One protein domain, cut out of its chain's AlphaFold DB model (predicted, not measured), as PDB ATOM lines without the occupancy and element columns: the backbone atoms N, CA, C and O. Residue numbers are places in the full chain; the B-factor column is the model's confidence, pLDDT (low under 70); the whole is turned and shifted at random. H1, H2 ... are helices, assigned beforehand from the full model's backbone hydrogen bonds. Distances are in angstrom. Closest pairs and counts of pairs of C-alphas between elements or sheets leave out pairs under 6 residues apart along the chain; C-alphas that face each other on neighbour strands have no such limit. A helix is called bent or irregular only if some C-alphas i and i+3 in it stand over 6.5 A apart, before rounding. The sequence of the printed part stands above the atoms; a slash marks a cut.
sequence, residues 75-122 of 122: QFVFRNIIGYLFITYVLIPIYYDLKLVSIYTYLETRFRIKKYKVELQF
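AT A GLANCE: This is residues 75 to 122 of the 122 residues of an uncharacterized protein of Lutibacter sp (UniProt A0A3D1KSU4). Picture an open arch: the long, kinked helix H1 makes one arm, the short helix H2 sits steeply tilted near its far end, and residues 114 to 122 stick out as a tail. The printed part has 48 residues, with two named helices, H1 then H2, and no named strand: all helix. It is elongated, 39 by 25 by 20 A, and only just extended, close to loose, with a radius of gyration of the C-alphas of 14.6 A.

IN THESE COORDINATES: Find C-alpha 75 at (45.967, -7.123, -31.682); from there H1, residues 75 to 97, runs 32.7 A, with a kink of 36 degrees near residue 87. It is neither bent nor irregular, but only just: C-alphas 89 and 92 are 6.5 A apart. After a tight link of 5 residues, H2, residues 103 to 111, runs 12.1 A to C-alpha 111 at (35.972, 23.077, -19.909).

HOW THE PARTS SIT: Look at Tyr 95 and Tyr 106: their C-alphas, the closest of H1 and H2, are 7.7 A apart, and the helices are close but not clearly touching. Their lines stand at a steep tilt of 67 degrees, the same way. In H2 every O i to N i+4 pair is within hydrogen-bond range; in H1, 16 of 19.

THE WHOLE: The farthest C-alphas, of Gln 75 and Lys 114, are 39.5 A apart. The printed part has no cut. You find pLDDT under 70 at residues 100 to 102, 104 to 105, 109 and 112 to 122.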
ATOM      1  N   GLN A  75      45.886  -7.792 -32.987       91.50
ATOM      2  CA  GLN A  75      45.967  -7.123 -31.682       91.50
ATOM      3  C   GLN A  75      45.345  -5.721 -31.733       91.50
ATOM      4  O   GLN A  75      44.664  -5.300 -30.794       91.50
ATOM      5  N   PHE A  76      45.541  -5.008 -32.847       89.69
ATOM      6  CA  PHE A  76      44.893  -3.724 -33.093       89.69
ATOM      7  C   PHE A  76      43.374  -3.889 -33.232       89.69
ATOM      8  O   PHE A  76      42.624  -3.137 -32.609       89.69
ATOM      9  N   VAL A  77      42.905  -4.901 -33.969       90.81
ATOM     10  CA  VAL A  77      41.467  -5.191 -34.118       90.81
ATOM     11  C   VAL A  77      40.809  -5.475 -32.763       90.81
ATOM     12  O   VAL A  77      39.812  -4.838 -32.425       90.81
ATOM     13  N   PHE A  78      41.393  -6.349 -31.937       94.75
ATOM     14  CA  PHE A  78      40.851  -6.661 -30.609       94.75
ATOM     15  C   PHE A  78      40.797  -5.438 -29.686       94.75
ATOM     16  O   PHE A  78      39.807  -5.240 -28.982       94.75
ATOM     17  N   ARG A  79      41.816  -4.570 -29.727       93.56
ATOM     18  CA  ARG A  79      41.817  -3.313 -28.962       93.56
ATOM     19  C   ARG A  79      40.675  -2.387 -29.384       93.56
ATOM     20  O   ARG A  79      40.044  -1.784 -28.520       93.56
ATOM     21  N   ASN A  80      40.392  -2.296 -30.685       91.50
ATOM     22  CA  ASN A  80      39.274  -1.498 -31.192       91.50
ATOM     23  C   ASN A  80      37.922  -2.065 -30.752       91.50
ATOM     24  O   ASN A  80      37.064  -1.292 -30.346       91.50
ATOM     25  N   ILE A  81      37.746  -3.392 -30.740       93.75
ATOM     26  CA  ILE A  81      36.512  -4.025 -30.240       93.75
ATOM     27  C   ILE A  81      36.251  -3.623 -28.783       93.75
ATOM     28  O   ILE A  81      35.156  -3.171 -28.453       93.75
ATOM     29  N   ILE A  82      37.266  -3.726 -27.920       95.94
ATOM     30  CA  ILE A  82      37.149  -3.322 -26.511       95.94
ATOM     31  C   ILE A  82      36.853  -1.819 -26.399       95.94
ATOM     32  O   ILE A  82      35.987  -1.415 -25.623       95.94
ATOM     33  N   GLY A  83      37.526  -0.991 -27.203       94.31
ATOM     34  CA  GLY A  83      37.270   0.448 -27.272       94.31
ATOM     35  C   GLY A  83      35.827   0.776 -27.664       94.31
ATOM     36  O   GLY A  83      35.191   1.599 -27.011       94.31
ATOM     37  N   TYR A  84      35.271   0.097 -28.668       91.25
ATOM     38  CA  TYR A  84      33.884   0.292 -29.092       91.25
ATOM     39  C   TYR A  84      32.874  -0.168 -28.045       91.25
ATOM     40  O   TYR A  84      31.861   0.507 -27.866       91.25
ATOM     41  N   LEU A  85      33.149  -1.251 -27.310       94.56
ATOM     42  CA  LEU A  85      32.321  -1.646 -26.167       94.56
ATOM     43  C   LEU A  85      32.316  -0.546 -25.100       94.56
ATOM     44  O   LEU A  85      31.250  -0.138 -24.647       94.56
ATOM     45  N   PHE A  86      33.484  -0.002 -24.753       94.69
ATOM     46  CA  PHE A  86      33.574   1.104 -23.800       94.69
ATOM     47  C   PHE A  86      32.826   2.353 -24.287       94.69
ATOM     48  O   PHE A  86      32.044   2.935 -23.540       94.69
ATOM     49  N   ILE A  87      33.002   2.740 -25.555       90.25
ATOM     50  CA  ILE A  87      32.283   3.878 -26.142       90.25
ATOM     51  C   ILE A  87      30.768   3.643 -26.076       90.25
ATOM     52  O   ILE A  87      30.030   4.530 -25.653       90.25
ATOM     53  N   THR A  88      30.309   2.444 -26.437       89.50
ATOM     54  CA  THR A  88      28.882   2.101 -26.493       89.50
ATOM     55  C   THR A  88      28.229   2.089 -25.115       89.50
ATOM     56  O   THR A  88      27.130   2.611 -24.965       89.50
ATOM     57  N   TYR A  89      28.890   1.525 -24.102       92.25
ATOM     58  CA  TYR A  89      28.300   1.371 -22.767       92.25
ATOM     59  C   TYR A  89      28.567   2.541 -21.819       92.25
ATOM     60  O   TYR A  89      27.831   2.698 -20.849       92.25
ATOM     61  N   VAL A  90      29.595   3.358 -22.067       90.19
ATOM     62  CA  VAL A  90      29.979   4.457 -21.166       90.19
ATOM     63  C   VAL A  90      29.763   5.817 -21.819       90.19
ATOM     64  O   VAL A  90      29.073   6.660 -21.255       90.19
ATOM     65  N   LEU A  91      30.318   6.050 -23.012       85.81
ATOM     66  CA  LEU A  91      30.293   7.382 -23.630       85.81
ATOM     67  C   LEU A  91      28.932   7.713 -24.251       85.81
ATOM     68  O   LEU A  91      28.435   8.822 -24.051       85.81
ATOM     69  N   ILE A  92      28.327   6.778 -24.990       85.31
ATOM     70  CA  ILE A  92      27.038   7.016 -25.657       85.31
ATOM     71  C   ILE A  92      25.937   7.403 -24.652       85.31
ATOM     72  O   ILE A  92      25.298   8.426 -24.902       85.31
ATOM     73  N   PRO A  93      25.728   6.694 -23.520       84.50
ATOM     74  CA  PRO A  93      24.715   7.084 -22.534       84.50
ATOM     75  C   PRO A  93      24.908   8.516 -22.018       84.50
ATOM     76  O   PRO A  93      23.971   9.308 -22.036       84.50
ATOM     77  N   ILE A  94      26.147   8.894 -21.678       83.88
ATOM     78  CA  ILE A  94      26.478  10.238 -21.180       83.88
ATOM     79  C   ILE A  94      26.152  11.316 -22.225       83.88
ATOM     80  O   ILE A  94      25.538  12.335 -21.907       83.88
ATOM     81  N   TYR A  95      26.559  11.118 -23.483       80.12
ATOM     82  CA  TYR A  95      26.311  12.106 -24.540       80.12
ATOM     83  C   TYR A  95      24.839  12.195 -24.933       80.12
ATOM     84  O   TYR A  95      24.354  13.284 -25.261       80.12
ATOM     85  N   TYR A  96      24.128  11.068 -24.885       77.62
ATOM     86  CA  TYR A  96      22.708  11.019 -25.190       77.62
ATOM     87  C   TYR A  96      21.882  11.770 -24.137       77.62
ATOM     88  O   TYR A  96      21.032  12.583 -24.510       77.62
ATOM     89  N   ASP A  97      22.195  11.588 -22.849       78.94
ATOM     90  CA  ASP A  97      21.530  12.272 -21.730       78.94
ATOM     91  C   ASP A  97      21.742  13.791 -21.765       78.94
ATOM     92  O   ASP A  97      20.814  14.569 -21.536       78.94
ATOM     93  N   LEU A  98      22.946  14.233 -22.141       77.56
ATOM     94  CA  LEU A  98      23.279  15.653 -22.285       77.56
ATOM     95  C   LEU A  98      22.698  16.291 -23.564       77.56
ATOM     96  O   LEU A  98      22.856  17.495 -23.772       77.56
ATOM     97  N   LYS A  99      22.022  15.509 -24.423       72.69
ATOM     98  CA  LYS A  99      21.423  15.933 -25.706       72.69
ATOM     99  C   LYS A  99      22.396  16.674 -26.632       72.69
ATOM    100  O   LYS A  99      21.984  17.515 -27.431       72.69
ATOM    101  N   LEU A 100      23.683  16.348 -26.558       68.56
ATOM    102  CA  LEU A 100      24.719  17.018 -27.337       68.56
ATOM    103  C   LEU A 100      24.741  16.474 -28.766       68.56
ATOM    104  O   LEU A 100      24.646  15.269 -28.983       68.56
ATOM    105  N   VAL A 101      24.853  17.374 -29.744       64.69
ATOM    106  CA  VAL A 101      24.926  17.022 -31.176       64.69
ATOM    107  C   VAL A 101      26.376  16.805 -31.614       64.69
ATOM    108  O   VAL A 101      26.642  16.016 -32.514       64.69
ATOM    109  N   SER A 102      27.330  17.466 -30.950       67.56
ATOM    110  CA  SER A 102      28.758  17.314 -31.226       67.56
ATOM    111  C   SER A 102      29.559  17.088 -29.947       67.56
ATOM    112  O   SER A 102      29.217  17.603 -28.877       67.56
ATOM    113  N   ILE A 103      30.688  16.387 -30.076       71.00
ATOM    114  CA  ILE A 103      31.668  16.256 -28.991       71.00
ATOM    115  C   ILE A 103      32.248  17.616 -28.575       71.00
ATOM    116  O   ILE A 103      32.597  17.820 -27.415       71.00
ATOM    117  N   TYR A 104      32.296  18.587 -29.488       67.88
ATOM    118  CA  TYR A 104      32.770  19.937 -29.191       67.88
ATOM    119  C   TYR A 104      31.840  20.667 -28.222       67.88
ATOM    120  O   TYR A 104      32.316  21.351 -27.320       67.88
ATOM    121  N   THR A 105      30.528  20.441 -28.325       68.19
ATOM    122  CA  THR A 105      29.540  20.994 -27.388       68.19
ATOM    123  C   THR A 105      29.736  20.433 -25.972       68.19
ATOM    124  O   THR A 105      29.552  21.154 -24.989       68.19
ATOM    125  N   TYR A 106      30.180  19.173 -25.848       72.44
ATOM    126  CA  TYR A 106      30.568  18.581 -24.558       72.44
ATOM    127  C   TYR A 106      31.818  19.252 -23.978       72.44
ATOM    128  O   TYR A 106      31.865  19.594 -22.797       72.44
ATOM    129  N   LEU A 107      32.840  19.463 -24.812       73.50
ATOM    130  CA  LEU A 107      34.087  20.095 -24.384       73.50
ATOM    131  C   LEU A 107      33.871  21.560 -23.975       73.50
ATOM    132  O   LEU A 107      34.448  22.011 -22.987       73.50
ATOM    133  N   GLU A 108      32.995  22.281 -24.674       72.00
ATOM    134  CA  GLU A 108      32.615  23.656 -24.340       72.00
ATOM    135  C   GLU A 108      31.936  23.744 -22.965       72.00
ATOM    136  O   GLU A 108      32.344  24.552 -22.127       72.00
ATOM    137  N   THR A 109      30.957  22.874 -22.690       69.38
ATOM    138  CA  THR A 109      30.261  22.843 -21.390       69.38
ATOM    139  C   THR A 109      31.168  22.385 -20.250       69.38
ATOM    140  O   THR A 109      31.114  22.958 -19.160       69.38
ATOM    141  N   ARG A 110      32.037  21.393 -20.477       75.94
ATOM    142  CA  ARG A 110      32.888  20.827 -19.418       75.94
ATOM    143  C   ARG A 110      34.105  21.684 -19.070       75.94
ATOM    144  O   ARG A 110      34.489  21.709 -17.897       75.94
ATOM    145  N   PHE A 111      34.706  22.348 -20.059       77.62
ATOM    146  CA  PHE A 111      35.972  23.077 -19.909       77.62
ATOM    147  C   PHE A 111      35.840  24.604 -20.057       77.62
ATOM    148  O   PHE A 111      36.845  25.299 -19.925       77.62
ATOM    149  N   ARG A 112      34.631  25.150 -20.296       64.19
ATOM    150  CA  ARG A 112      34.379  26.594 -20.528       64.19
ATOM    151  C   ARG A 112      35.353  27.196 -21.553       64.19
ATOM    152  O   ARG A 112      35.823  28.323 -21.385       64.19
ATOM    153  N   ILE A 113      35.681  26.442 -22.605       60.44
ATOM    154  CA  ILE A 113      36.605  26.894 -23.650       60.44
ATOM    155  C   ILE A 113      35.901  27.997 -24.443       60.44
ATOM    156  O   ILE A 113      35.028  27.749 -25.271       60.44
ATOM    157  N   LYS A 114      36.254  29.245 -24.136       54.72
ATOM    158  CA  LYS A 114      35.747  30.441 -24.806       54.72
ATOM    159  C   LYS A 114      36.301  30.446 -26.238       54.72
ATOM    160  O   LYS A 114      37.504  30.580 -26.418       54.72
ATOM    161  N   LYS A 115      35.412  30.236 -27.215       47.62
ATOM    162  CA  LYS A 115      35.579  30.327 -28.681       47.62
ATOM    163  C   LYS A 115      36.994  30.646 -29.198       47.62
ATOM    164  O   LYS A 115      37.409  31.801 -29.160       47.62
ATOM    165  N   TYR A 116      37.592  29.701 -29.921       47.69
ATOM    166  CA  TYR A 116      38.141  30.050 -31.233       47.69
ATOM    167  C   TYR A 116      37.082  29.669 -32.255       47.69
ATOM    168  O   TYR A 116      36.852  28.501 -32.550       47.69
ATOM    169  N   LYS A 117      36.357  30.692 -32.704       45.09
ATOM    170  CA  LYS A 117      35.415  30.624 -33.812       45.09
ATOM    171  C   LYS A 117      36.255  30.364 -35.065       45.09
ATOM    172  O   LYS A 117      36.670  31.302 -35.731       45.09
ATOM    173  N   VAL A 118      36.594  29.105 -35.322       47.34
ATOM    174  CA  VAL A 118      37.104  28.719 -36.633       47.34
ATOM    175  C   VAL A 118      35.856  28.598 -37.489       47.34
ATOM    176  O   VAL A 118      35.102  27.634 -37.379       47.34
ATOM    177  N   GLU A 119      35.562  29.671 -38.216       39.38
ATOM    178  CA  GLU A 119      34.587  29.680 -39.299       39.38
ATOM    179  C   GLU A 119      35.041  28.640 -40.325       39.38
ATOM    180  O   GLU A 119      35.801  28.931 -41.241       39.38
ATOM    181  N   LEU A 120      34.622  27.392 -40.132       42.84
ATOM    182  CA  LEU A 120      34.605  26.421 -41.208       42.84
ATOM    183  C   LEU A 120      33.370  26.748 -42.032       42.84
ATOM    184  O   LEU A 120      32.251  26.378 -41.687       42.84
ATOM    185  N   GLN A 121      33.617  27.538 -43.073       34.38
ATOM    186  CA  GLN A 121      32.763  27.634 -44.241       34.38
ATOM    187  C   GLN A 121      32.532  26.217 -44.773       34.38
ATOM    188  O   GLN A 121      33.422  25.641 -45.396       34.38
ATOM    189  N   PHE A 122      31.356  25.671 -44.500       39.84
ATOM    190  CA  PHE A 122      30.712  24.659 -45.321       39.84
ATOM    191  C   PHE A 122      29.235  25.017 -45.390       39.84
ATOM    192  O   PHE A 122      28.658  25.283 -44.310       39.84
TER     193      PHE A 122